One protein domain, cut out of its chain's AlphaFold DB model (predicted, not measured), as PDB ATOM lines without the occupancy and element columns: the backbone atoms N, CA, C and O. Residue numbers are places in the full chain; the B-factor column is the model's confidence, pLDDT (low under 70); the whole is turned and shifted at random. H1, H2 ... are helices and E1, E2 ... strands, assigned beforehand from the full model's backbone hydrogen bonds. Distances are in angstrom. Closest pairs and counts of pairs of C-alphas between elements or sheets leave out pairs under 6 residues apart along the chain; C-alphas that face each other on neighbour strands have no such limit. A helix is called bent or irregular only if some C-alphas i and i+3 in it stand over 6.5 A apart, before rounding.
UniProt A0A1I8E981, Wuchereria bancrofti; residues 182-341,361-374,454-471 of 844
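What this domain is: This is residues 182 to 341, 361 to 374 and 454 to 471 of the 844 residues of a protein of Wuchereria bancrofti (UniProt A0A1I8E981). What shape does the model show? A twisted slab of three parallel strands, in the order E2, E3, E4, has helices H2 and H3 side by side over one face, with H1 beside H2. Two small antiparallel pairs lie outside this slab: E1 with E7, near the first residue of E2 and followed by H5, and E5 with E6, near the first residues of H3 and next to H4. How does the chain thread the slab? E2, H2, E3 and E3, H3, E4 are strand-helix-strand units, two parallel neighbour strands with a helix between, and both crossovers are right-handed. What is the make-up? The printed part has 192 residues, with five named helices and seven named strands in the order E1, H1, E2, H2, E3, H3, E4, E5, E6, H4, E7, H5. The class is mixed, helices and strands, with under half of the residues in named elements; the whole is compact, with a radius of gyration of the C-alphas of 17.1 A and spans of 56 by 44 by 31 A.

How they stand to each other: What stands beside the first strand? E1, residues 184 to 186, is the antiparallel neighbour of E7, residues 462 to 464, at 155 degrees, with N 185 and O 463 within hydrogen-bond range at 2.7 A. A tight link joins E7 to H5, residues 467 to 471, which touches no helix. How do the other strands pair? E2, residues 218 to 224, is parallel to the inner strand E3, residues 267 to 274, at 21 degrees, with N 221 and O 270 at 2.9 A. E3 is parallel to E4, residues 319 to 322, at 41 degrees, with N 269 and O 320 at 2.9 A. E5, residues 333 to 338, is antiparallel to E6, residues 361 to 364, at 135 degrees, with N 336 and O 361 at 2.9 A. Which helices lie over the sheet of three? H2, residues 248 to 258, and H3, residues 277 to 294, form two layers with it, helices on one face of a sheet, at heights over the sheet of 9.6 A and 10.3 A, and run along the strands. How do the helices meet? H1, residues 205 to 213, only grazes that sheet and touches H2 at a shallow tilt of 22 degrees, the same way; the closest C-alphas, of Leu 212 and Met 258, are 6.1 A apart. H3 touches H2 with residues 286 to 294 alone, closest at the C-alphas of Asn 256 and Phe 291, 5.9 A, and touches H4, residues 365 to 368, with residues 280 to 284 alone, closest at those of Val 284 and Leu 367, 5.8 A. Every O i to N i+4 pair is within hydrogen-bond range in H1, H2 and H5, and 12 of 14 are in H3, while H4 is too short for such a pair.

Where its parts are: Where do the first and last elements lie? E1 begins at C-alpha 184, (38.042, 32.117, -12.442), and H5 ends at C-alpha 471, (43.688, 29.019, -0.930). Which elements are long? From first to last C-alpha H3 measures 24.3 A, E3 22.1 A, E2 20.0 A, H2 15.4 A, E5 15.0 A and H1 12.4 A. H3 is irregular, with C-alphas 290 and 293 9.4 A apart, and has a kink of 46 degrees near residue 288.

The domain as a whole: How far does it reach? The two C-alphas farthest apart, of Gly 229 and Ile 468, are 58.0 A apart. Where is it cut, and which links are long? Residues 342 to 360 and 375 to 453 are not printed, with C-alpha gaps of 15.9 A and 24.8 A. The long links are E1 to H1, E2 to H2 and H3 to E4. Where is confidence low? The mean pLDDT of the printed part is 84.7, and 27 residues are under 70, among them 193 to 203 and 336 to 341.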
ATOM      1  N   SER A 182      42.248  35.946 -11.726       89.81
ATOM      2  CA  SER A 182      43.054  34.730 -11.589       89.81
ATOM      3  C   SER A 182      42.308  33.597 -10.881       89.81
ATOM      4  O   SER A 182      42.688  32.448 -11.044       89.81
ATOM      5  N   ASN A 183      41.216  33.867 -10.162       91.44
ATOM      6  CA  ASN A 183      40.410  32.869  -9.463       91.44
ATOM      7  C   ASN A 183      39.249  32.295 -10.292       91.44
ATOM      8  O   ASN A 183      38.473  31.519  -9.736       91.44
ATOM      9  N   TYR A 184      39.110  32.636 -11.577       92.44
ATOM     10  CA  TYR A 184      38.042  32.117 -12.442       92.44
ATOM     11  C   TYR A 184      38.608  31.382 -13.650       92.44
ATOM     12  O   TYR A 184      39.586  31.825 -14.234       92.44
ATOM     13  N   PHE A 185      37.946  30.312 -14.069       92.69
ATOM     14  CA  PHE A 185      37.983  29.867 -15.455       92.69
ATOM     15  C   PHE A 185      37.151  30.829 -16.304       92.69
ATOM     16  O   PHE A 185      36.044  31.215 -15.920       92.69
ATOM     17  N   ILE A 186      37.695  31.224 -17.449       92.88
ATOM     18  CA  ILE A 186      37.146  32.208 -18.372       92.88
ATOM     19  C   ILE A 186      36.884  31.506 -19.701       92.88
ATOM     20  O   ILE A 186      37.717  30.764 -20.216       92.88
ATOM     21  N   ALA A 187      35.691  31.708 -20.241       91.50
ATOM     22  CA  ALA A 187      35.311  31.233 -21.560       91.50
ATOM     23  C   ALA A 187      36.142  31.952 -22.637       91.50
ATOM     24  O   ALA A 187      36.027  33.171 -22.771       91.50
ATOM     25  N   THR A 188      36.939  31.216 -23.413       89.38
ATOM     26  CA  THR A 188      37.912  31.797 -24.354       89.38
ATOM     27  C   THR A 188      37.811  31.177 -25.744       89.38
ATOM     28  O   THR A 188      37.550  29.984 -25.875       89.38
ATOM     29  N   SER A 189      38.058  31.985 -26.775       86.88
ATOM     30  CA  SER A 189      38.184  31.578 -28.175       86.88
ATOM     31  C   SER A 189      39.443  32.198 -28.783       86.88
ATOM     32  O   SER A 189      39.658  33.403 -28.660       86.88
ATOM     33  N   PHE A 190      40.246  31.377 -29.462       80.88
ATOM     34  CA  PHE A 190      41.377  31.821 -30.285       80.88
ATOM     35  C   PHE A 190      41.013  31.796 -31.753       80.88
ATOM     36  O   PHE A 190      40.165  30.999 -32.155       80.88
ATOM     37  N   ASN A 191      41.670  32.650 -32.543       74.12
ATOM     38  CA  ASN A 191      41.395  32.795 -33.973       74.12
ATOM     39  C   ASN A 191      39.884  32.868 -34.264       74.12
ATOM     40  O   ASN A 191      39.391  32.211 -35.177       74.12
ATOM     41  N   THR A 192      39.144  33.652 -33.471       75.50
ATOM     42  CA  THR A 192      37.667  33.650 -33.402       75.50
ATOM     43  C   THR A 192      36.975  33.903 -34.749       75.50
ATOM     44  O   THR A 192      35.796  33.608 -34.915       75.50
ATOM     45  N   SER A 193      37.696  34.445 -35.726       64.94
ATOM     46  CA  SER A 193      37.241  34.660 -37.098       64.94
ATOM     47  C   SER A 193      37.201  33.396 -37.977       64.94
ATOM     48  O   SER A 193      36.645  33.459 -39.076       64.94
ATOM     49  N   LEU A 194      37.800  32.279 -37.544       61.66
ATOM     50  CA  LEU A 194      37.767  30.982 -38.228       61.66
ATOM     51  C   LEU A 194      36.613  30.121 -37.704       61.66
ATOM     52  O   LEU A 194      36.418  30.005 -36.496       61.66
ATOM     53  N   THR A 195      35.856  29.511 -38.614       58.12
ATOM     54  CA  THR A 195      34.770  28.575 -38.279       58.12
ATOM     55  C   THR A 195      35.174  27.106 -38.401       58.12
ATOM     56  O   THR A 195      34.593  26.287 -37.696       58.12
ATOM     57  N   GLU A 196      36.168  26.782 -39.235       59.41
ATOM     58  CA  GLU A 196      36.634  25.412 -39.509       59.41
ATOM     59  C   GLU A 196      38.174  25.386 -39.706       59.41
ATOM     60  O   GLU A 196      38.914  25.838 -38.828       59.41
ATOM     61  N   ASP A 197      38.681  24.886 -40.839       58.88
ATOM     62  CA  ASP A 197      40.114  24.708 -41.131       58.88
ATOM     63  C   ASP A 197      40.928  26.017 -41.136       58.88
ATOM     64  O   ASP A 197      40.517  27.033 -41.705       58.88
ATOM     65  N   GLN A 198      42.175  25.970 -40.641       54.47
ATOM     66  CA  GLN A 198      43.073  27.136 -40.656       54.47
ATOM     67  C   GLN A 198      43.625  27.506 -42.049       54.47
ATOM     68  O   GLN A 198      44.276  28.545 -42.174       54.47
ATOM     69  N   LEU A 199      43.425  26.671 -43.081       49.12
ATOM     70  CA  LEU A 199      44.088  26.822 -44.390       49.12
ATOM     71  C   LEU A 199      43.179  27.149 -45.580       49.12
ATOM     72  O   LEU A 199      43.686  27.667 -46.574       49.12
ATOM     73  N   LYS A 200      41.891  26.779 -45.560       48.81
ATOM     74  CA  LYS A 200      41.101  26.690 -46.808       48.81
ATOM     75  C   LYS A 200      39.775  27.448 -46.825       48.81
ATOM     76  O   LYS A 200      39.249  27.654 -47.917       48.81
ATOM     77  N   GLU A 201      39.266  27.913 -45.687       53.78
ATOM     78  CA  GLU A 201      37.975  28.607 -45.633       53.78
ATOM     79  C   GLU A 201      38.084  30.141 -45.524       53.78
ATOM     80  O   GLU A 201      39.060  30.683 -44.979       53.78
ATOM     81  N   PRO A 202      37.073  30.872 -46.036       58.69
ATOM     82  CA  PRO A 202      36.978  32.303 -45.836       58.69
ATOM     83  C   PRO A 202      36.609  32.647 -44.380       58.69
ATOM     84  O   PRO A 202      35.702  32.061 -43.795       58.69
ATOM     85  N   LEU A 203      37.274  33.650 -43.811       61.25
ATOM     86  CA  LEU A 203      36.947  34.316 -42.561       61.25
ATOM     87  C   LEU A 203      35.470  34.683 -42.540       61.25
ATOM     88  O   LEU A 203      34.942  35.293 -43.473       61.25
ATOM     89  N   ASN A 204      34.817  34.338 -41.436       70.94
ATOM     90  CA  ASN A 204      33.386  34.505 -41.304       70.94
ATOM     91  C   ASN A 204      33.044  35.245 -40.015       70.94
ATOM     92  O   ASN A 204      33.407  34.839 -38.913       70.94
ATOM     93  N   CYS A 205      32.249  36.305 -40.150       79.25
ATOM     94  CA  CYS A 205      31.679  37.029 -39.016       79.25
ATOM     95  C   CYS A 205      30.881  36.113 -38.070       79.25
ATOM     96  O   CYS A 205      30.759  36.410 -36.880       79.25
ATOM     97  N   LYS A 206      30.369  34.980 -38.578       81.06
ATOM     98  CA  LYS A 206      29.688  33.953 -37.781       81.06
ATOM     99  C   LYS A 206      30.531  33.440 -36.613       81.06
ATOM    100  O   LYS A 206      29.938  33.152 -35.580       81.06
ATOM    101  N   GLY A 207      31.860  33.376 -36.734       83.81
ATOM    102  CA  GLY A 207      32.730  32.924 -35.642       83.81
ATOM    103  C   GLY A 207      32.609  33.811 -34.396       83.81
ATOM    104  O   GLY A 207      32.304  33.323 -33.307       83.81
ATOM    105  N   TYR A 208      32.686  35.137 -34.571       88.56
ATOM    106  CA  TYR A 208      32.446  36.107 -33.492       88.56
ATOM    107  C   TYR A 208      31.026  36.024 -32.930       88.56
ATOM    108  O   TYR A 208      30.839  36.037 -31.712       88.56
ATOM    109  N   VAL A 209      30.021  35.918 -33.806       89.44
ATOM    110  CA  VAL A 209      28.617  35.800 -33.389       89.44
ATOM    111  C   VAL A 209      28.411  34.556 -32.528       89.44
ATOM    112  O   VAL A 209      27.784  34.646 -31.477       89.44
ATOM    113  N   GLU A 210      28.942  33.410 -32.943       86.62
ATOM    114  CA  GLU A 210      28.748  32.134 -32.259       86.62
ATOM    115  C   GLU A 210      29.519  32.079 -30.936       86.62
ATOM    116  O   GLU A 210      28.949  31.704 -29.908       86.62
ATOM    117  N   ALA A 211      30.767  32.561 -30.916       88.62
ATOM    118  CA  ALA A 211      31.554  32.673 -29.692       88.62
ATOM    119  C   ALA A 211      30.847  33.557 -28.648       88.62
ATOM    120  O   ALA A 211      30.668  33.149 -27.498       88.62
ATOM    121  N   LEU A 212      30.374  34.746 -29.039       91.69
ATOM    122  CA  LEU A 212      29.675  35.656 -28.126       91.69
ATOM    123  C   LEU A 212      28.276  35.144 -27.746       91.69
ATOM    124  O   LEU A 212      27.871  35.295 -26.595       91.69
ATOM    125  N   ARG A 213      27.559  34.459 -28.650       88.19
ATOM    126  CA  ARG A 213      26.268  33.801 -28.358       88.19
ATOM    127  C   ARG A 213      26.404  32.697 -27.305       88.19
ATOM    128  O   ARG A 213      25.457  32.486 -26.534       88.19
ATOM    129  N   ARG A 214      27.566  32.037 -27.265       85.88
ATOM    130  CA  ARG A 214      27.995  31.058 -26.250       85.88
ATOM    131  C   ARG A 214      28.674  31.708 -25.033       85.88
ATOM    132  O   ARG A 214      29.259  31.010 -24.213       85.88
ATOM    133  N   ASN A 215      28.571  33.034 -24.890       89.69
ATOM    134  CA  ASN A 215      29.128  33.825 -23.791       89.69
ATOM    135  C   ASN A 215      30.647  33.707 -23.624       89.69
ATOM    136  O   ASN A 215      31.158  33.844 -22.515       89.69
ATOM    137  N   CYS A 216      31.390  33.534 -24.718       92.31
ATOM    138  CA  CYS A 216      32.841  33.698 -24.706       92.31
ATOM    139  C   CYS A 216      33.219  35.092 -24.174       92.31
ATOM    140  O   CYS A 216      32.594  36.082 -24.567       92.31
ATOM    141  N   ARG A 217      34.173  35.163 -23.239       94.62
ATOM    142  CA  ARG A 217      34.619  36.370 -22.510       94.62
ATOM    143  C   ARG A 217      36.064  36.754 -22.802       94.62
ATOM    144  O   ARG A 217      36.524  37.767 -22.285       94.62
ATOM    145  N   PHE A 218      36.745  35.997 -23.648       93.19
ATOM    146  CA  PHE A 218      38.040  36.354 -24.199       93.19
ATOM    147  C   PHE A 218      38.075  35.982 -25.681       93.19
ATOM    148  O   PHE A 218      37.893  34.815 -26.026       93.19
ATOM    149  N   ILE A 219      38.299  36.966 -26.548       93.06
ATOM    150  CA  ILE A 219      38.386  36.780 -28.002       93.06
ATOM    151  C   ILE A 219      39.643  37.442 -28.562       93.06
ATOM    152  O   ILE A 219      40.185  38.375 -27.966       93.06
ATOM    153  N   GLU A 220      40.073  36.980 -29.730       89.88
ATOM    154  CA  GLU A 220      41.228  37.511 -30.454       89.88
ATOM    155  C   GLU A 220      40.788  38.191 -31.758       89.88
ATOM    156  O   GLU A 220      39.879  37.725 -32.458       89.88
ATOM    157  N   VAL A 221      41.426  39.315 -32.083       91.56
ATOM    158  CA  VAL A 221      41.208  40.067 -33.322       91.56
ATOM    159  C   VAL A 221      42.566  40.414 -33.927       91.56
ATOM    160  O   VAL A 221      43.327  41.189 -33.351       91.56
ATOM    161  N   ASP A 222      42.852  39.831 -35.090       89.44
ATOM    162  CA  ASP A 222      44.089  40.049 -35.847       89.44
ATOM    163  C   ASP A 222      43.854  41.120 -36.925       89.44
ATOM    164  O   ASP A 222      43.076  40.909 -37.859       89.44
ATOM    165  N   VAL A 223      44.460  42.298 -36.749       91.38
ATOM    166  CA  VAL A 223      44.173  43.520 -37.512       91.38
ATOM    167  C   VAL A 223      45.349  43.890 -38.413       91.38
ATOM    168  O   VAL A 223      46.474  44.095 -37.959       91.38
ATOM    169  N   TRP A 224      45.053  44.051 -39.697       89.94
ATOM    170  CA  TRP A 224      45.996  44.268 -40.786       89.94
ATOM    171  C   TRP A 224      45.672  45.520 -41.585       89.94
ATOM    172  O   TRP A 224      44.525  45.972 -41.653       89.94
ATOM    173  N   GLU A 225      46.706  46.067 -42.220       88.19
ATOM    174  CA  GLU A 225      46.556  47.211 -43.112       88.19
ATOM    175  C   GLU A 225      45.715  46.845 -44.340       88.19
ATOM    176  O   GLU A 225      45.797  45.715 -44.842       88.19
ATOM    177  N   PRO A 226      44.939  47.805 -44.868       86.00
ATOM    178  CA  PRO A 226      44.336  47.648 -46.176       86.00
ATOM    179  C   PRO A 226      45.417  47.583 -47.264       86.00
ATOM    180  O   PRO A 226      46.445  48.259 -47.198       86.00
ATOM    181  N   ILE A 227      45.185  46.774 -48.298       82.62
ATOM    182  CA  ILE A 227      46.117  46.646 -49.424       82.62
ATOM    183  C   ILE A 227      45.980  47.870 -50.334       82.62
ATOM    184  O   ILE A 227      44.918  48.125 -50.908       82.62
ATOM    185  N   ALA A 228      47.084  48.597 -50.523       75.38
ATOM    186  CA  ALA A 228      47.144  49.744 -51.424       75.38
ATOM    187  C   ALA A 228      46.715  49.371 -52.858       75.38
ATOM    188  O   ALA A 228      47.176  48.377 -53.419       75.38
ATOM    189  N   GLY A 229      45.847  50.189 -53.461       71.88
ATOM    190  CA  GLY A 229      45.317  49.959 -54.811       71.88
ATOM    191  C   GLY A 229      44.064  49.076 -54.878       71.88
ATOM    192  O   GLY A 229      43.619  48.755 -55.977       71.88
ATOM    193  N   THR A 230      43.487  48.704 -53.732       79.88
ATOM    194  CA  THR A 230      42.174  48.041 -53.635       79.88
ATOM    195  C   THR A 230      41.091  49.014 -53.144       79.88
ATOM    196  O   THR A 230      41.399  50.133 -52.736       79.88
ATOM    197  N   ASP A 231      39.822  48.592 -53.156       79.00
ATOM    198  CA  ASP A 231      38.693  49.360 -52.598       79.00
ATOM    199  C   ASP A 231      38.638  49.341 -51.049       79.00
ATOM    200  O   ASP A 231      37.675  49.831 -50.454       79.00
ATOM    201  N   GLU A 232      39.647  48.771 -50.378       84.12
ATOM    202  CA  GLU A 232      39.748  48.709 -48.916       84.12
ATOM    203  C   GLU A 232      40.023  50.116 -48.338       84.12
ATOM    204  O   GLU A 232      41.045  50.736 -48.626       84.12
ATOM    205  N   LYS A 233      39.093  50.639 -47.522       85.75
ATOM    206  CA  LYS A 233      39.136  52.011 -46.960       85.75
ATOM    207  C   LYS A 233      39.296  52.066 -45.439       85.75
ATOM    208  O   LYS A 233      39.241  53.146 -44.857       85.75
ATOM    209  N   GLU A 234      39.452  50.919 -44.795       91.19
ATOM    210  CA  GLU A 234      39.578  50.792 -43.344       91.19
ATOM    211  C   GLU A 234      40.495  49.612 -42.981       91.19
ATOM    212  O   GLU A 234      40.777  48.786 -43.856       91.19
ATOM    213  N   PRO A 235      40.963  49.508 -41.721       91.75
ATOM    214  CA  PRO A 235      41.699  48.336 -41.261       91.75
ATOM    215  C   PRO A 235      40.908  47.040 -41.468       91.75
ATOM    216  O   PRO A 235      39.684  46.993 -41.316       91.75
ATOM    217  N   MET A 236      41.619  45.966 -41.789       90.19
ATOM    218  CA  MET A 236      41.020  44.677 -42.122       90.19
ATOM    219  C   MET A 236      41.349  43.650 -41.044       90.19
ATOM    220  O   MET A 236      42.463  43.603 -40.541       90.19
ATOM    221  N   VAL A 237      40.398  42.787 -40.706       86.50
ATOM    222  CA  VAL A 237      40.654  41.573 -39.932       86.50
ATOM    223  C   VAL A 237      41.068  40.472 -40.894       86.50
ATOM    224  O   VAL A 237      40.339  40.144 -41.837       86.50
ATOM    225  N   HIS A 238      42.253  39.921 -40.667       77.50
ATOM    226  CA  HIS A 238      42.853  38.919 -41.533       77.50
ATOM    227  C   HIS A 238      43.621  37.901 -40.696       77.50
ATOM    228  O   HIS A 238      44.256  38.257 -39.717       77.50
ATOM    229  N   ASN A 239      43.573  36.635 -41.099       70.56
ATOM    230  CA  ASN A 239      44.444  35.597 -40.564       70.56
ATOM    231  C   ASN A 239      45.482  35.291 -41.643       70.56
ATOM    232  O   ASN A 239      45.082  34.947 -42.754       70.56
ATOM    233  N   ARG A 240      46.782  35.366 -41.316       62.41
ATOM    234  CA  ARG A 240      47.921  35.159 -42.244       62.41
ATOM    235  C   ARG A 240      47.811  33.924 -43.149       62.41
ATOM    236  O   ARG A 240      48.498  33.859 -44.164       62.41
ATOM    237  N   ARG A 241      47.026  32.920 -42.748       59.97
ATOM    238  CA  ARG A 241      46.842  31.649 -43.465       59.97
ATOM    239  C   ARG A 241      45.565  31.576 -44.322       59.97
ATOM    240  O   ARG A 241      45.434  30.633 -45.093       59.97
ATOM    241  N   SER A 242      44.649  32.546 -44.225       62.38
ATOM    242  CA  SER A 242      43.407  32.611 -45.021       62.38
ATOM    243  C   SER A 242      43.554  33.574 -46.202       62.38
ATOM    244  O   SER A 242      44.236  34.584 -46.107       62.38
ATOM    245  N   THR A 243      42.879  33.312 -47.319       61.66
ATOM    246  CA  THR A 243      42.857  34.200 -48.502       61.66
ATOM    247  C   THR A 243      41.803  35.307 -48.421       61.66
ATOM    248  O   THR A 243      41.720  36.162 -49.301       61.66
ATOM    249  N   SER A 244      40.986  35.302 -47.372       70.88
ATOM    250  CA  SER A 244      39.851  36.210 -47.192       70.88
ATOM    251  C   SER A 244      40.095  37.217 -46.063       70.88
ATOM    252  O   SER A 244      41.012  37.064 -45.250       70.88
ATOM    253  N   LYS A 245      39.271  38.266 -46.023       78.88
ATOM    254  CA  LYS A 245      39.372  39.367 -45.061       78.88
ATOM    255  C   LYS A 245      37.991  39.826 -44.618       78.88
ATOM    256  O   LYS A 245      37.036  39.751 -45.390       78.88
ATOM    257  N   LEU A 246      37.904  40.357 -43.404       86.00
ATOM    258  CA  LEU A 246      36.718  41.032 -42.887       86.00
ATOM    259  C   LEU A 246      37.037  42.502 -42.626       86.00
ATOM    260  O   LEU A 246      38.140  42.851 -42.234       86.00
ATOM    261  N   THR A 247      36.062  43.375 -42.819       90.44
ATOM    262  CA  THR A 247      36.155  44.791 -42.440       90.44
ATOM    263  C   THR A 247      36.136  44.918 -40.914       90.44
ATOM    264  O   THR A 247      35.252  44.316 -40.284       90.44
ATOM    265  N   ILE A 248      37.042  45.695 -40.309       93.06
ATOM    266  CA  ILE A 248      37.064  45.878 -38.849       93.06
ATOM    267  C   ILE A 248      35.737  46.446 -38.331       93.06
ATOM    268  O   ILE A 248      35.236  45.983 -37.307       93.06
ATOM    269  N   SER A 249      35.097  47.358 -39.071       93.62
ATOM    270  CA  SER A 249      33.824  47.971 -38.674       93.62
ATOM    271  C   SER A 249      32.718  46.939 -38.447       93.62
ATOM    272  O   SER A 249      31.945  47.053 -37.493       93.62
ATOM    273  N   THR A 250      32.657  45.896 -39.278       92.25
ATOM    274  CA  THR A 250      31.697  44.797 -39.120       92.25
ATOM    275  C   THR A 250      31.969  44.008 -37.841       92.25
ATOM    276  O   THR A 250      31.040  43.731 -37.082       92.25
ATOM    277  N   VAL A 251      33.236  43.695 -37.553       93.69
ATOM    278  CA  VAL A 251      33.623  42.959 -36.338       93.69
ATOM    279  C   VAL A 251      33.322  43.779 -35.080       93.69
ATOM    280  O   VAL A 251      32.712  43.256 -34.147       93.69
ATOM    281  N   LEU A 252      33.656  45.075 -35.064       96.19
ATOM    282  CA  LEU A 252      33.367  45.953 -33.925       96.19
ATOM    283  C   LEU A 252      31.862  46.101 -33.674       96.19
ATOM    284  O   LEU A 252      31.435  46.042 -32.522       96.19
ATOM    285  N   LYS A 253      31.038  46.226 -34.724       95.75
ATOM    286  CA  LYS A 253      29.570  46.268 -34.587       95.75
ATOM    287  C   LYS A 253      29.024  44.996 -33.943       95.75
ATOM    288  O   LYS A 253      28.271  45.086 -32.977       95.75
ATOM    289  N   ILE A 254      29.471  43.827 -34.409       95.31
ATOM    290  CA  ILE A 254      29.076  42.532 -33.834       95.31
ATOM    291  C   ILE A 254      29.462  42.456 -32.358       95.31
ATOM    292  O   ILE A 254      28.631  42.098 -31.523       95.31
ATOM    293  N   ILE A 255      30.702  42.818 -32.015       96.75
ATOM    294  CA  ILE A 255      31.161  42.829 -30.623       96.75
ATOM    295  C   ILE A 255      30.293  43.780 -29.793       96.75
ATOM    296  O   ILE A 255      29.810  43.392 -28.732       96.75
ATOM    297  N   ASN A 256      30.036  44.996 -30.274       97.00
ATOM    298  CA  ASN A 256      29.252  45.996 -29.553       97.00
ATOM    299  C   ASN A 256      27.822  45.516 -29.247       97.00
ATOM    300  O   ASN A 256      27.322  45.720 -28.136       97.00
ATOM    301  N   GLU A 257      27.166  44.876 -30.215       95.62
ATOM    302  CA  GLU A 257      25.802  44.356 -30.082       95.62
ATOM    303  C   GLU A 257      25.736  43.121 -29.173       95.62
ATOM    304  O   GLU A 257      24.852  43.013 -28.322       95.62
ATOM    305  N   MET A 258      26.691  42.200 -29.320       95.56
ATOM    306  CA  MET A 258      26.614  40.867 -28.719       95.56
ATOM    307  C   MET A 258      27.341  40.749 -27.375       95.56
ATOM    308  O   MET A 258      26.978  39.884 -26.574       95.56
ATOM    309  N   ALA A 259      28.339  41.600 -27.089       95.38
ATOM    310  CA  ALA A 259      29.235  41.454 -25.937       95.38
ATOM    311  C   ALA A 259      28.492  41.263 -24.613       95.38
ATOM    312  O   ALA A 259      28.930  40.448 -23.807       95.38
ATOM    313  N   PHE A 260      27.366  41.949 -24.398       96.25
ATOM    314  CA  PHE A 260      26.640  41.917 -23.124       96.25
ATOM    315  C   PHE A 260      25.178  41.465 -23.236       96.25
ATOM    316  O   PHE A 260      24.375  41.733 -22.346       96.25
ATOM    317  N   GLN A 261      24.809  40.771 -24.320       92.81
ATOM    318  CA  GLN A 261      23.413  40.389 -24.572       92.81
ATOM    319  C   GLN A 261      22.853  39.427 -23.506       92.81
ATOM    320  O   GLN A 261      21.693  39.537 -23.115       92.81
ATOM    321  N   LYS A 262      23.671  38.477 -23.034       89.25
ATOM    322  CA  LYS A 262      23.276  37.444 -22.054       89.25
ATOM    323  C   LYS A 262      24.034  37.524 -20.725       89.25
ATOM    324  O   LYS A 262      23.679  36.838 -19.772       89.25
ATOM    325  N   THR A 263      25.086  38.335 -20.646       93.25
ATOM    326  CA  THR A 263      25.929  38.482 -19.454       93.25
ATOM    327  C   THR A 263      26.380  39.927 -19.311       93.25
ATOM    328  O   THR A 263      26.620  40.610 -20.296       93.25
ATOM    329  N   ARG A 264      26.519  40.393 -18.071       95.75
ATOM    330  CA  ARG A 264      27.030  41.738 -17.751       95.75
ATOM    331  C   ARG A 264      28.523  41.761 -17.443       95.75
ATOM    332  O   ARG A 264      29.057  42.813 -17.117       95.75
ATOM    333  N   TYR A 265      29.172  40.602 -17.430       96.69
ATOM    334  CA  TYR A 265      30.580  40.489 -17.063       96.69
ATOM    335  C   TYR A 265      31.489  40.829 -18.250       96.69
ATOM    336  O   TYR A 265      31.068  40.637 -19.398       96.69
ATOM    337  N   PRO A 266      32.694  41.363 -17.974       97.00
ATOM    338  CA  PRO A 266      33.572  41.972 -18.972       97.00
ATOM    339  C   PRO A 266      33.916  41.048 -20.139       97.00
ATOM    340  O   PRO A 266      33.868  39.827 -20.016       97.00
ATOM    341  N   LEU A 267      34.270  41.648 -21.272       97.31
ATOM    342  CA  LEU A 267      34.812  40.953 -22.439       97.31
ATOM    343  C   LEU A 267      36.253  41.414 -22.661       97.31
ATOM    344  O   LEU A 267      36.492  42.604 -22.849       97.31
ATOM    345  N   PHE A 268      37.193  40.477 -22.675       95.50
ATOM    346  CA  PHE A 268      38.568  40.717 -23.091       95.50
ATOM    347  C   PHE A 268      38.691  40.572 -24.609       95.50
ATOM    348  O   PHE A 268      38.241  39.578 -25.182       95.50
ATOM    349  N   VAL A 269      39.306  41.560 -25.256       95.56
ATOM    350  CA  VAL A 269      39.600  41.550 -26.691       95.56
ATOM    351  C   VAL A 269      41.104  41.713 -26.860       95.56
ATOM    352  O   VAL A 269      41.642  42.803 -26.665       95.56
ATOM    353  N   ARG A 270      41.791  40.617 -27.193       92.38
ATOM    354  CA  ARG A 270      43.214  40.642 -27.538       92.38
ATOM    355  C   ARG A 270      43.375  41.122 -28.972       92.38
ATOM    356  O   ARG A 270      42.774  40.548 -29.878       92.38
ATOM    357  N   LEU A 271      44.195  42.145 -29.162       91.31
ATOM    358  CA  LEU A 271      44.504  42.713 -30.466       91.31
ATOM    359  C   LEU A 271      45.889  42.256 -30.919       91.31
ATOM    360  O   LEU A 271      46.883  42.516 -30.240       91.31
ATOM    361  N   GLU A 272      45.956  41.614 -32.082       88.00
ATOM    362  CA  GLU A 272      47.209  41.416 -32.810       88.00
ATOM    363  C   GLU A 272      47.290  42.511 -33.883       88.00
ATOM    364  O   GLU A 272      46.484  42.538 -34.808       88.00
ATOM    365  N   ILE A 273      48.190  43.482 -33.712       89.06
ATOM    366  CA  ILE A 273      48.251  44.679 -34.564       89.06
ATOM    367  C   ILE A 273      49.376  44.532 -35.592       89.06
ATOM    368  O   ILE A 273      50.540  44.385 -35.226       89.06
ATOM    369  N   HIS A 274      49.041  44.655 -36.877       89.25
ATOM    370  CA  HIS A 274      49.989  44.742 -37.999       89.25
ATOM    371  C   HIS A 274      49.742  46.014 -38.816       89.25
ATOM    372  O   HIS A 274      49.719  45.966 -40.043       89.25
ATOM    373  N   LEU A 275      49.510  47.133 -38.122       89.62
ATOM    374  CA  LEU A 275      49.175  48.443 -38.684       89.62
ATOM    375  C   LEU A 275      50.315  49.447 -38.521       89.62
ATOM    376  O   LEU A 275      50.947  49.504 -37.466       89.62
ATOM    377  N   ASN A 276      50.497  50.327 -39.498       90.31
ATOM    378  CA  ASN A 276      51.251  51.564 -39.354       90.31
ATOM    379  C   ASN A 276      50.506  52.574 -38.467       90.31
ATOM    380  O   ASN A 276      49.330  52.416 -38.137       90.31
ATOM    381  N   VAL A 277      51.207  53.638 -38.082       90.62
ATOM    382  CA  VAL A 277      50.713  54.631 -37.118       90.62
ATOM    383  C   VAL A 277      49.437  55.339 -37.591       90.62
ATOM    384  O   VAL A 277      48.552  55.585 -36.773       90.62
ATOM    385  N   GLU A 278      49.303  55.635 -38.886       91.00
ATOM    386  CA  GLU A 278      48.114  56.308 -39.431       91.00
ATOM    387  C   GLU A 278      46.868  55.423 -39.288       91.00
ATOM    388  O   GLU A 278      45.846  55.859 -38.752       91.00
ATOM    389  N   TRP A 279      46.972  54.146 -39.666       93.19
ATOM    390  CA  TRP A 279      45.878  53.188 -39.500       93.19
ATOM    391  C   TRP A 279      45.594  52.857 -38.033       93.19
ATOM    392  O   TRP A 279      44.436  52.627 -37.683       93.19
ATOM    393  N   GLN A 280      46.604  52.881 -37.156       94.06
ATOM    394  CA  GLN A 280      46.391  52.755 -35.709       94.06
ATOM    395  C   GLN A 280      45.537  53.906 -35.159       94.06
ATOM    396  O   GLN A 280      44.665  53.662 -34.331       94.06
ATOM    397  N   MET A 281      45.744  55.148 -35.619       93.25
ATOM    398  CA  MET A 281      44.910  56.285 -35.206       93.25
ATOM    399  C   MET A 281      43.460  56.127 -35.674       93.25
ATOM    400  O   MET A 281      42.546  56.328 -34.880       93.25
ATOM    401  N   ILE A 282      43.249  55.686 -36.918       94.81
ATOM    402  CA  ILE A 282      41.903  55.390 -37.440       94.81
ATOM    403  C   ILE A 282      41.231  54.290 -36.607       94.81
ATOM    404  O   ILE A 282      40.058  54.399 -36.261       94.81
ATOM    405  N   LEU A 283      41.977  53.244 -36.242       95.50
ATOM    406  CA  LEU A 283      41.467  52.165 -35.398       95.50
ATOM    407  C   LEU A 283      41.050  52.668 -34.002       95.50
ATOM    408  O   LEU A 283      40.022  52.232 -33.484       95.50
ATOM    409  N   VAL A 284      41.812  53.591 -33.404       96.00
ATOM    410  CA  VAL A 284      41.460  54.235 -32.124       96.00
ATOM    411  C   VAL A 284      40.130  54.975 -32.232       96.00
ATOM    412  O   VAL A 284      39.254  54.757 -31.393       96.00
ATOM    413  N   ASP A 285      39.963  55.798 -33.267       96.62
ATOM    414  CA  ASP A 285      38.723  56.549 -33.483       96.62
ATOM    415  C   ASP A 285      37.538  55.584 -33.661       96.62
ATOM    416  O   ASP A 285      36.509  55.725 -33.002       96.62
ATOM    417  N   MET A 286      37.719  54.502 -34.429       97.19
ATOM    418  CA  MET A 286      36.699  53.461 -34.597       97.19
ATOM    419  C   MET A 286      36.317  52.754 -33.289       97.19
ATOM    420  O   MET A 286      35.135  52.451 -33.087       97.19
ATOM    421  N   PHE A 287      37.276  52.472 -32.399       97.44
ATOM    422  CA  PHE A 287      36.984  51.890 -31.086       97.44
ATOM    423  C   PHE A 287      36.159  52.838 -30.218       97.44
ATOM    424  O   PHE A 287      35.165  52.407 -29.626       97.44
ATOM    425  N   LEU A 288      36.558  54.111 -30.151       96.62
ATOM    426  CA  LEU A 288      35.867  55.133 -29.368       96.62
ATOM    427  C   LEU A 288      34.442  55.357 -29.888       96.62
ATOM    428  O   LEU A 288      33.497  55.307 -29.098       96.62
ATOM    429  N   ASP A 289      34.281  55.497 -31.204       96.94
ATOM    430  CA  ASP A 289      32.987  55.726 -31.851       96.94
ATOM    431  C   ASP A 289      32.041  54.527 -31.709       96.94
ATOM    432  O   ASP A 289      30.841  54.690 -31.486       96.94
ATOM    433  N   THR A 290      32.565  53.302 -31.834       97.62
ATOM    434  CA  THR A 290      31.721  52.097 -31.851       97.62
ATOM    435  C   THR A 290      31.355  51.619 -30.450       97.62
ATOM    436  O   THR A 290      30.204  51.246 -30.208       97.62
ATOM    437  N   PHE A 291      32.318  51.575 -29.525       97.75
ATOM    438  CA  PHE A 291      32.096  51.016 -28.190       97.75
ATOM    439  C   PHE A 291      31.648  52.060 -27.166       97.75
ATOM    440  O   PHE A 291      30.940  51.693 -26.223       97.75
ATOM    441  N   GLY A 292      32.020  53.334 -27.337       95.75
ATOM    442  CA  GLY A 292      31.658  54.418 -26.423       95.75
ATOM    443  C   GLY A 292      31.906  54.048 -24.957       95.75
ATOM    444  O   GLY A 292      32.982  53.575 -24.589       95.75
ATOM    445  N   ASP A 293      30.870  54.174 -24.127       94.88
ATOM    446  CA  ASP A 293      30.930  53.882 -22.687       94.88
ATOM    447  C   ASP A 293      31.236  52.416 -22.347       94.88
ATOM    448  O   ASP A 293      31.630  52.117 -21.215       94.88
ATOM    449  N   LYS A 294      31.056  51.479 -23.287       97.69
ATOM    450  CA  LYS A 294      31.412  50.071 -23.066       97.69
ATOM    451  C   LYS A 294      32.919  49.858 -23.108       97.69
ATOM    452  O   LYS A 294      33.383  48.880 -22.537       97.69
ATOM    453  N   LEU A 295      33.698  50.728 -23.746       97.81
ATOM    454  CA  LEU A 295      35.152  50.597 -23.763       97.81
ATOM    455  C   LEU A 295      35.731  50.945 -22.384       97.81
ATOM    456  O   LEU A 295      35.381  51.961 -21.779       97.81
ATOM    457  N   TYR A 296      36.610  50.092 -21.862       96.25
ATOM    458  CA  TYR A 296      37.425  50.448 -20.707       96.25
ATOM    459  C   TYR A 296      38.518  51.429 -21.139       96.25
ATOM    460  O   TYR A 296      39.283  51.135 -22.052       96.25
ATOM    461  N   GLN A 297      38.578  52.590 -20.484       93.69
ATOM    462  CA  GLN A 297      39.572  53.631 -20.742       93.69
ATOM    463  C   GLN A 297      40.425  53.819 -19.479       93.69
ATOM    464  O   GLN A 297      39.969  54.494 -18.553       93.69
ATOM    465  N   PRO A 298      41.632  53.225 -19.421       90.12
ATOM    466  CA  PRO A 298      42.495  53.250 -18.239       90.12
ATOM    467  C   PRO A 298      42.774  54.654 -17.700       90.12
ATOM    468  O   PRO A 298      42.694  54.871 -16.498       90.12
ATOM    469  N   ASN A 299      43.019  55.627 -18.582       87.50
ATOM    470  CA  ASN A 299      43.323  57.011 -18.194       87.50
ATOM    471  C   ASN A 299      42.171  57.720 -17.456       87.50
ATOM    472  O   ASN A 299      42.401  58.726 -16.788       87.50
ATOM    473  N   ASN A 300      40.943  57.206 -17.572       89.06
ATOM    474  CA  ASN A 300      39.765  57.752 -16.898       89.06
ATOM    475  C   ASN A 300      39.430  56.998 -15.601       89.06
ATOM    476  O   ASN A 300      38.509  57.405 -14.889       89.06
ATOM    477  N   ASP A 301      40.122  55.893 -15.302       87.69
ATOM    478  CA  ASP A 301      39.913  55.123 -14.081       87.69
ATOM    479  C   ASP A 301      40.812  55.672 -12.959       87.69
ATOM    480  O   ASP A 301      42.037  55.638 -13.076       87.69
ATOM    481  N   PRO A 302      40.243  56.195 -11.859       85.38
ATOM    482  CA  PRO A 302      41.036  56.700 -10.742       85.38
ATOM    483  C   PRO A 302      41.704  55.587  -9.920       85.38
ATOM    484  O   PRO A 302      42.476  55.891  -9.009       85.38
ATOM    485  N   ILE A 303      41.370  54.314 -10.160       85.56
ATOM    486  CA  ILE A 303      41.882  53.176  -9.399       85.56
ATOM    487  C   ILE A 303      43.110  52.592 -10.098       85.56
ATOM    488  O   ILE A 303      43.038  52.114 -11.228       85.56
ATOM    489  N   ASP A 304      44.224  52.529  -9.370       81.31
ATOM    490  CA  ASP A 304      45.376  51.741  -9.796       81.31
ATOM    491  C   ASP A 304      45.148  50.247  -9.505       81.31
ATOM    492  O   ASP A 304      45.267  49.753  -8.378       81.31
ATOM    493  N   TRP A 305      44.789  49.515 -10.556       83.69
ATOM    494  CA  TRP A 305      44.562  48.072 -10.520       83.69
ATOM    495  C   TRP A 305      45.853  47.240 -10.533       83.69
ATOM    496  O   TRP A 305      45.778  46.016 -10.444       83.69
ATOM    497  N   THR A 306      47.033  47.858 -10.610       71.06
ATOM    498  CA  THR A 306      48.300  47.118 -10.487       71.06
ATOM    499  C   THR A 306      48.573  46.701  -9.037       71.06
ATOM    500  O   THR A 306      49.066  45.601  -8.776       71.06
ATOM    501  N   GLU A 307      48.156  47.518  -8.064       71.00
ATOM    502  CA  GLU A 307      48.246  47.192  -6.635       71.00
ATOM    503  C   GLU A 307      47.049  46.365  -6.137       71.00
ATOM    504  O   GLU A 307      47.161  45.567  -5.199       71.00
ATOM    505  N   ARG A 308      45.881  46.530  -6.770       76.31
ATOM    506  CA  ARG A 308      44.621  45.891  -6.371       76.31
ATOM    507  C   ARG A 308      44.199  44.840  -7.387       76.31
ATOM    508  O   ARG A 308      43.951  45.160  -8.535       76.31
ATOM    509  N   ARG A 309      44.028  43.584  -6.966       82.75
ATOM    510  CA  ARG A 309      43.637  42.498  -7.881       82.75
ATOM    511  C   ARG A 309      42.221  42.731  -8.468       82.75
ATOM    512  O   ARG A 309      41.259  42.662  -7.700       82.75
ATOM    513  N   PRO A 310      42.081  42.961  -9.789       90.50
ATOM    514  CA  PRO A 310      40.803  43.303 -10.416       90.50
ATOM    515  C   PRO A 310      39.848  42.105 -10.486       90.50
ATOM    516  O   PRO A 310      40.291  40.955 -10.595       90.50
ATOM    517  N   THR A 311      38.535  42.364 -10.427       93.62
ATOM    518  CA  THR A 311      37.491  41.321 -10.397       93.62
ATOM    519  C   THR A 311      36.486  41.450 -11.549       93.62
ATOM    520  O   THR A 311      36.253  42.556 -12.042       93.62
ATOM    521  N   PRO A 312      35.787  40.362 -11.942       95.50
ATOM    522  CA  PRO A 312      34.713  40.448 -12.935       95.50
ATOM    523  C   PRO A 312      33.609  41.447 -12.562       95.50
ATOM    524  O   PRO A 312      32.980  42.034 -13.440       95.50
ATOM    525  N   LYS A 313      33.341  41.638 -11.263       95.88
ATOM    526  CA  LYS A 313      32.327  42.586 -10.784       95.88
ATOM    527  C   LYS A 313      32.733  44.048 -10.994       95.88
ATOM    528  O   LYS A 313      31.840  44.859 -11.219       95.88
ATOM    529  N   ASP A 314      34.021  44.373 -10.931       94.69
ATOM    530  CA  ASP A 314      34.494  45.760 -11.062       94.69
ATOM    531  C   ASP A 314      34.372  46.270 -12.507       94.69
ATOM    532  O   ASP A 314      34.050  47.430 -12.737       94.69
ATOM    533  N   PHE A 315      34.531  45.372 -13.483       95.50
ATOM    534  CA  PHE A 315      34.536  45.687 -14.916       95.50
ATOM    535  C   PHE A 315      33.229  45.288 -15.623       95.50
ATOM    536  O   PHE A 315      33.222  44.903 -16.793       95.50
ATOM    537  N   GLN A 316      32.092  45.337 -14.927       96.81
ATOM    538  CA  GLN A 316      30.811  45.016 -15.558       96.81
ATOM    539  C   GLN A 316      30.510  45.952 -16.731       96.81
ATOM    540  O   GLN A 316      30.720  47.159 -16.651       96.81
ATOM    541  N   MET A 317      29.978  45.379 -17.809       97.31
ATOM    542  CA  MET A 317      29.658  46.071 -19.060       97.31
ATOM    543  C   MET A 317      30.873  46.723 -19.741       97.31
ATOM    544  O   MET A 317      30.692  47.622 -20.564       97.31
ATOM    545  N   LYS A 318      32.099  46.281 -19.416       97.94
ATOM    546  CA  LYS A 318      33.333  46.796 -20.016       97.94
ATOM    547  C   LYS A 318      33.977  45.821 -21.000       97.94
ATOM    548  O   LYS A 318      34.107  44.627 -20.732       97.94
ATOM    549  N   ILE A 319      34.373  46.357 -22.149       98.31
ATOM    550  CA  ILE A 319      35.239  45.738 -23.148       98.31
ATOM    551  C   ILE A 319      36.660  46.184 -22.814       98.31
ATOM    552  O   ILE A 319      36.948  47.381 -22.798       98.31
ATOM    553  N   ILE A 320      37.524  45.225 -22.504       96.25
ATOM    554  CA  ILE A 320      38.902  45.452 -22.072       96.25
ATOM    555  C   ILE A 320      39.822  45.054 -23.224       96.25
ATOM    556  O   ILE A 320      39.834  43.888 -23.627       96.25
ATOM    557  N   LEU A 321      40.584  46.014 -23.751       95.50
ATOM    558  CA  LEU A 321      41.555  45.756 -24.812       95.50
ATOM    559  C   LEU A 321      42.874  45.261 -24.215       95.50
ATOM    560  O   LEU A 321      43.396  45.836 -23.258       95.50
ATOM    561  N   ILE A 322      43.396  44.179 -24.788       91.69
ATOM    562  CA  ILE A 322      44.681  43.575 -24.431       91.69
ATOM    563  C   ILE A 322      45.594  43.668 -25.648       91.69
ATOM    564  O   ILE A 322      45.225  43.231 -26.738       91.69
ATOM    565  N   GLY A 323      46.799  44.188 -25.453       87.50
ATOM    566  CA  GLY A 323      47.783  44.344 -26.513       87.50
ATOM    567  C   GLY A 323      49.072  44.958 -25.988       87.50
ATOM    568  O   GLY A 323      49.258  45.115 -24.781       87.50
ATOM    569  N   GLU A 324      49.948  45.295 -26.923       82.69
ATOM    570  CA  GLU A 324      51.242  45.911 -26.647       82.69
ATOM    571  C   GLU A 324      51.102  47.330 -26.075       82.69
ATOM    572  O   GLU A 324      50.205  48.081 -26.463       82.69
ATOM    573  N   GLN A 325      52.008  47.716 -25.170       78.94
ATOM    574  CA  GLN A 325      51.991  49.029 -24.520       78.94
ATOM    575  C   GLN A 325      53.363  49.717 -24.574       78.94
ATOM    576  O   GLN A 325      54.407  49.087 -24.405       78.94
ATOM    577  N   ILE A 326      53.362  51.036 -24.776       80.06
ATOM    578  CA  ILE A 326      54.561  51.880 -24.765       80.06
ATOM    579  C   ILE A 326      55.008  52.138 -23.320       80.06
ATOM    580  O   ILE A 326      54.235  52.635 -22.501       80.06
ATOM    581  N   GLN A 327      56.281  51.864 -23.020       68.81
ATOM    582  CA  GLN A 327      56.895  52.189 -21.728       68.81
ATOM    583  C   GLN A 327      57.403  53.644 -21.703       68.81
ATOM    584  O   GLN A 327      58.052  54.092 -22.644       68.81
ATOM    585  N   GLY A 328      57.143  54.376 -20.611       64.75
ATOM    586  CA  GLY A 328      57.549  55.784 -20.438       64.75
ATOM    587  C   GLY A 328      56.471  56.802 -20.842       64.75
ATOM    588  O   GLY A 328      55.450  56.426 -21.405       64.75
ATOM    589  N   LEU A 329      56.657  58.083 -20.504       59.72
ATOM    590  CA  LEU A 329      55.657  59.161 -20.675       59.72
ATOM    591  C   LEU A 329      56.005  60.179 -21.778       59.72
ATOM    592  O   LEU A 329      55.216  61.082 -22.027       59.72
ATOM    593  N   GLU A 330      57.175  60.072 -22.412       59.75
ATOM    594  CA  GLU A 330      57.767  61.210 -23.138       59.75
ATOM    595  C   GLU A 330      57.533  61.217 -24.660       59.75
ATOM    596  O   GLU A 330      57.669  62.273 -25.270       59.75
ATOM    597  N   ASN A 331      57.150  60.092 -25.282       71.19
ATOM    598  CA  ASN A 331      57.042  59.981 -26.745       71.19
ATOM    599  C   ASN A 331      55.643  59.542 -27.216       71.19
ATOM    600  O   ASN A 331      55.138  58.501 -26.796       71.19
ATOM    601  N   ASP A 332      55.073  60.280 -28.177       76.62
ATOM    602  CA  ASP A 332      53.774  59.972 -28.808       76.62
ATOM    603  C   ASP A 332      53.811  58.735 -29.725       76.62
ATOM    604  O   ASP A 332      52.780  58.111 -29.994       76.62
ATOM    605  N   ILE A 333      54.997  58.371 -30.217       79.81
ATOM    606  CA  ILE A 333      55.250  57.180 -31.034       79.81
ATOM    607  C   ILE A 333      56.500  56.508 -30.479       79.81
ATOM    608  O   ILE A 333      57.506  57.173 -30.234       79.81
ATOM    609  N   SER A 334      56.453  55.197 -30.267       79.12
ATOM    610  CA  SER A 334      57.608  54.429 -29.791       79.12
ATOM    611  C   SER A 334      57.708  53.085 -30.492       79.12
ATOM    612  O   SER A 334      56.709  52.515 -30.924       79.12
ATOM    613  N   GLU A 335      58.933  52.585 -30.617       72.12
ATOM    614  CA  GLU A 335      59.194  51.249 -31.142       72.12
ATOM    615  C   GLU A 335      58.881  50.220 -30.049       72.12
ATOM    616  O   GLU A 335      59.491  50.238 -28.980       72.12
ATOM    617  N   VAL A 336      57.915  49.338 -30.309       68.44
ATOM    618  CA  VAL A 336      57.564  48.240 -29.407       68.44
ATOM    619  C   VAL A 336      58.036  46.928 -30.020       68.44
ATOM    620  O   VAL A 336      57.953  46.705 -31.233       68.44
ATOM    621  N   THR A 337      58.600  46.072 -29.173       66.88
ATOM    622  CA  THR A 337      59.091  44.758 -29.578       66.88
ATOM    623  C   THR A 337      57.953  43.763 -29.421       66.88
ATOM    624  O   THR A 337      57.562  43.475 -28.298       66.88
ATOM    625  N   VAL A 338      57.426  43.255 -30.534       63.53
ATOM    626  CA  VAL A 338      56.333  42.278 -30.514       63.53
ATOM    627  C   VAL A 338      56.939  40.879 -30.408       63.53
ATOM    628  O   VAL A 338      57.587  40.398 -31.346       63.53
ATOM    629  N   GLU A 339      56.762  40.223 -29.260       56.72
ATOM    630  CA  GLU A 339      57.143  38.817 -29.085       56.72
ATOM    631  C   GLU A 339      56.070  37.918 -29.741       56.72
ATOM    632  O   GLU A 339      54.955  37.776 -29.247       56.72
ATOM    633  N   ASN A 340      56.387  37.313 -30.895       51.62
ATOM    634  CA  ASN A 340      55.473  36.400 -31.595       51.62
ATOM    635  C   ASN A 340      55.588  34.970 -31.041       51.62
ATOM    636  O   ASN A 340      56.473  34.219 -31.448       51.62
ATOM    637  N   GLU A 341      54.637  34.556 -30.204       49.50
ATOM    638  CA  GLU A 341      54.558  33.180 -29.669       49.50
ATOM    639  C   GLU A 341      54.281  32.122 -30.759       49.50
ATOM    640  O   GLU A 341      54.686  30.968 -30.642       49.50
ATOM    641  N   MET A 361      57.857  47.197 -34.316       76.81
ATOM    642  CA  MET A 361      56.795  47.988 -34.928       76.81
ATOM    643  C   MET A 361      56.669  49.322 -34.201       76.81
ATOM    644  O   MET A 361      56.811  49.393 -32.981       76.81
ATOM    645  N   LEU A 362      56.399  50.386 -34.955       83.62
ATOM    646  CA  LEU A 362      56.051  51.678 -34.374       83.62
ATOM    647  C   LEU A 362      54.621  51.614 -33.839       83.62
ATOM    648  O   LEU A 362      53.695  51.269 -34.570       83.62
ATOM    649  N   PHE A 363      54.450  51.961 -32.572       85.56
ATOM    650  CA  PHE A 363      53.167  51.969 -31.884       85.56
ATOM    651  C   PHE A 363      52.812  53.399 -31.481       85.56
ATOM    652  O   PHE A 363      53.683  54.149 -31.031       85.56
ATOM    653  N   CYS A 364      51.552  53.793 -31.658       90.06
ATOM    654  CA  CYS A 364      51.080  55.125 -31.296       90.06
ATOM    655  C   CYS A 364      50.563  55.160 -29.852       90.06
ATOM    656  O   CYS A 364      49.938  54.213 -29.357       90.06
ATOM    657  N   ARG A 365      50.797  56.280 -29.162       88.81
ATOM    658  CA  ARG A 365      50.430  56.429 -27.752       88.81
ATOM    659  C   ARG A 365      48.928  56.336 -27.522       88.81
ATOM    660  O   ARG A 365      48.504  55.677 -26.583       88.81
ATOM    661  N   LYS A 366      48.125  56.903 -28.423       91.25
ATOM    662  CA  LYS A 366      46.660  56.851 -28.325       91.25
ATOM    663  C   LYS A 366      46.115  55.420 -28.288       91.25
ATOM    664  O   LYS A 366      45.187  55.157 -27.535       91.25
ATOM    665  N   LEU A 367      46.688  54.500 -29.069       91.62
ATOM    666  CA  LEU A 367      46.294  53.088 -29.040       91.62
ATOM    667  C   LEU A 367      46.813  52.398 -27.772       91.62
ATOM    668  O   LEU A 367      46.071  51.664 -27.126       91.62
ATOM    669  N   SER A 368      48.056  52.691 -27.382       90.19
ATOM    670  CA  SER A 368      48.677  52.206 -26.139       90.19
ATOM    671  C   SER A 368      47.896  52.596 -24.882       90.19
ATOM    672  O   SER A 368      47.814  51.812 -23.939       90.19
ATOM    673  N   ASP A 369      47.320  53.795 -24.856       90.81
ATOM    674  CA  ASP A 369      46.551  54.322 -23.727       90.81
ATOM    675  C   ASP A 369      45.180  53.642 -23.568       90.81
ATOM    676  O   ASP A 369      44.590  53.689 -22.489       90.81
ATOM    677  N   LEU A 370      44.674  52.983 -24.620       92.94
ATOM    678  CA  LEU A 370      43.475  52.143 -24.541       92.94
ATOM    679  C   LEU A 370      43.772  50.722 -24.035       92.94
ATOM    680  O   LEU A 370      42.840  50.010 -23.655       92.94
ATOM    681  N   MET A 371      45.040  50.288 -24.035       91.31
ATOM    682  CA  MET A 371      45.419  48.950 -23.575       91.31
ATOM    683  C   MET A 371      45.381  48.853 -22.052       91.31
ATOM    684  O   MET A 371      45.774  49.765 -21.326       91.31
ATOM    685  N   CYS A 372      44.921  47.711 -21.557       89.50
ATOM    686  CA  CYS A 372      44.751  47.476 -20.135       89.50
ATOM    687  C   CYS A 372      46.105  47.354 -19.397       89.50
ATOM    688  O   CYS A 372      46.807  46.358 -19.584       89.50
ATOM    689  N   PRO A 373      46.458  48.289 -18.490       84.62
ATOM    690  CA  PRO A 373      47.807  48.378 -17.915       84.62
ATOM    691  C   PRO A 373      48.149  47.223 -16.966       84.62
ATOM    692  O   PRO A 373      49.310  46.872 -16.795       84.62
ATOM    693  N   TRP A 374      47.139  46.602 -16.352       84.38
ATOM    694  CA  TRP A 374      47.321  45.441 -15.479       84.38
ATOM    695  C   TRP A 374      47.287  44.108 -16.251       84.38
ATOM    696  O   TRP A 374      47.626  43.065 -15.697       84.38
ATOM    697  N   PHE A 454      31.962  26.757 -19.706       69.19
ATOM    698  CA  PHE A 454      30.897  27.566 -20.350       69.19
ATOM    699  C   PHE A 454      29.476  27.491 -19.759       69.19
ATOM    700  O   PHE A 454      28.739  28.466 -19.884       69.19
ATOM    701  N   SER A 455      29.043  26.380 -19.151       72.56
ATOM    702  CA  SER A 455      27.615  26.177 -18.815       72.56
ATOM    703  C   SER A 455      27.237  26.465 -17.357       72.56
ATOM    704  O   SER A 455      26.056  26.629 -17.049       72.56
ATOM    705  N   GLU A 456      28.211  26.564 -16.451       83.38
ATOM    706  CA  GLU A 456      27.960  26.867 -15.039       83.38
ATOM    707  C   GLU A 456      27.701  28.355 -14.782       83.38
ATOM    708  O   GLU A 456      27.985  29.218 -15.615       83.38
ATOM    709  N   ASN A 457      27.217  28.666 -13.574       90.56
ATOM    710  CA  ASN A 457      27.135  30.031 -13.055       90.56
ATOM    711  C   ASN A 457      26.330  30.979 -13.969       90.56
ATOM    712  O   ASN A 457      26.746  32.097 -14.281       90.56
ATOM    713  N   GLY A 458      25.184  30.498 -14.446       87.94
ATOM    714  CA  GLY A 458      24.310  31.193 -15.387       87.94
ATOM    715  C   GLY A 458      24.858  31.287 -16.803       87.94
ATOM    716  O   GLY A 458      24.417  32.144 -17.566       87.94
ATOM    717  N   GLY A 459      25.856  30.465 -17.139       89.50
ATOM    718  CA  GLY A 459      26.550  30.518 -18.418       89.50
ATOM    719  C   GLY A 459      27.198  31.877 -18.669       89.50
ATOM    720  O   GLY A 459      27.298  32.305 -19.812       89.50
ATOM    721  N   CYS A 460      27.584  32.606 -17.618       92.56
ATOM    722  CA  CYS A 460      28.020  33.997 -17.745       92.56
ATOM    723  C   CYS A 460      29.443  34.165 -18.313       92.56
ATOM    724  O   CYS A 460      29.890  35.301 -18.498       92.56
ATOM    725  N   GLY A 461      30.125  33.042 -18.575       92.44
ATOM    726  CA  GLY A 461      31.475  32.952 -19.132       92.44
ATOM    727  C   GLY A 461      32.609  33.050 -18.106       92.44
ATOM    728  O   GLY A 461      33.774  33.048 -18.493       92.44
ATOM    729  N   TYR A 462      32.272  33.113 -16.812       93.75
ATOM    730  CA  TYR A 462      33.210  33.079 -15.690       93.75
ATOM    731  C   TYR A 462      32.763  32.033 -14.665       93.75
ATOM    732  O   TYR A 462      31.658  32.127 -14.122       93.75
ATOM    733  N   VAL A 463      33.634  31.075 -14.358       92.50
ATOM    734  CA  VAL A 463      33.383  30.012 -13.375       92.50
ATOM    735  C   VAL A 463      34.460  30.060 -12.305       92.50
ATOM    736  O   VAL A 463      35.644  29.978 -12.604       92.50
ATOM    737  N   LEU A 464      34.069  30.232 -11.048       91.38
ATOM    738  CA  LEU A 464      34.995  30.331  -9.928       91.38
ATOM    739  C   LEU A 464      35.742  29.004  -9.736       91.38
ATOM    740  O   LEU A 464      35.123  27.945  -9.673       91.38
ATOM    741  N   LYS A 465      37.067  29.074  -9.593       90.31
ATOM    742  CA  LYS A 465      37.907  27.911  -9.305       90.31
ATOM    743  C   LYS A 465      37.565  27.283  -7.941       90.31
ATOM    744  O   LYS A 465      37.193  28.018  -7.009       90.31
ATOM    745  N   PRO A 466      37.802  25.968  -7.783       86.12
ATOM    746  CA  PRO A 466      37.763  25.274  -6.497       86.12
ATOM    747  C   PRO A 466      38.501  26.022  -5.385       86.12
ATOM    748  O   PRO A 466      39.521  26.673  -5.631       86.12
ATOM    749  N   SER A 467      38.040  25.920  -4.135       80.50
ATOM    750  CA  SER A 467      38.736  26.578  -3.013       80.50
ATOM    751  C   SER A 467      40.173  26.090  -2.833       80.50
ATOM    752  O   SER A 467      41.042  26.908  -2.537       80.50
ATOM    753  N   ILE A 468      40.441  24.803  -3.085       75.94
ATOM    754  CA  ILE A 468      41.783  24.207  -2.980       75.94
ATOM    755  C   ILE A 468      42.802  24.917  -3.891       75.94
ATOM    756  O   ILE A 468      43.909  25.220  -3.460       75.94
ATOM    757  N   MET A 469      42.392  25.301  -5.105       79.44
ATOM    758  CA  MET A 469      43.240  26.010  -6.072       79.44
ATOM    759  C   MET A 469      43.445  27.490  -5.732       79.44
ATOM    760  O   MET A 469      44.374  28.124  -6.223       79.44
ATOM    761  N   ARG A 470      42.553  28.069  -4.921       80.38
ATOM    762  CA  ARG A 470      42.578  29.496  -4.564       80.38
ATOM    763  C   ARG A 470      43.269  29.759  -3.234       80.38
ATOM    764  O   ARG A 470      43.802  30.845  -3.034       80.38
ATOM    765  N   GLU A 471      43.222  28.812  -2.304       69.25
ATOM    766  CA  GLU A 471      43.688  29.019  -0.930       69.25
ATOM    767  C   GLU A 471      45.074  28.402  -0.699       69.25
ATOM    768  O   GLU A 471      45.929  29.066  -0.112       69.25
TER     769      GLU A 471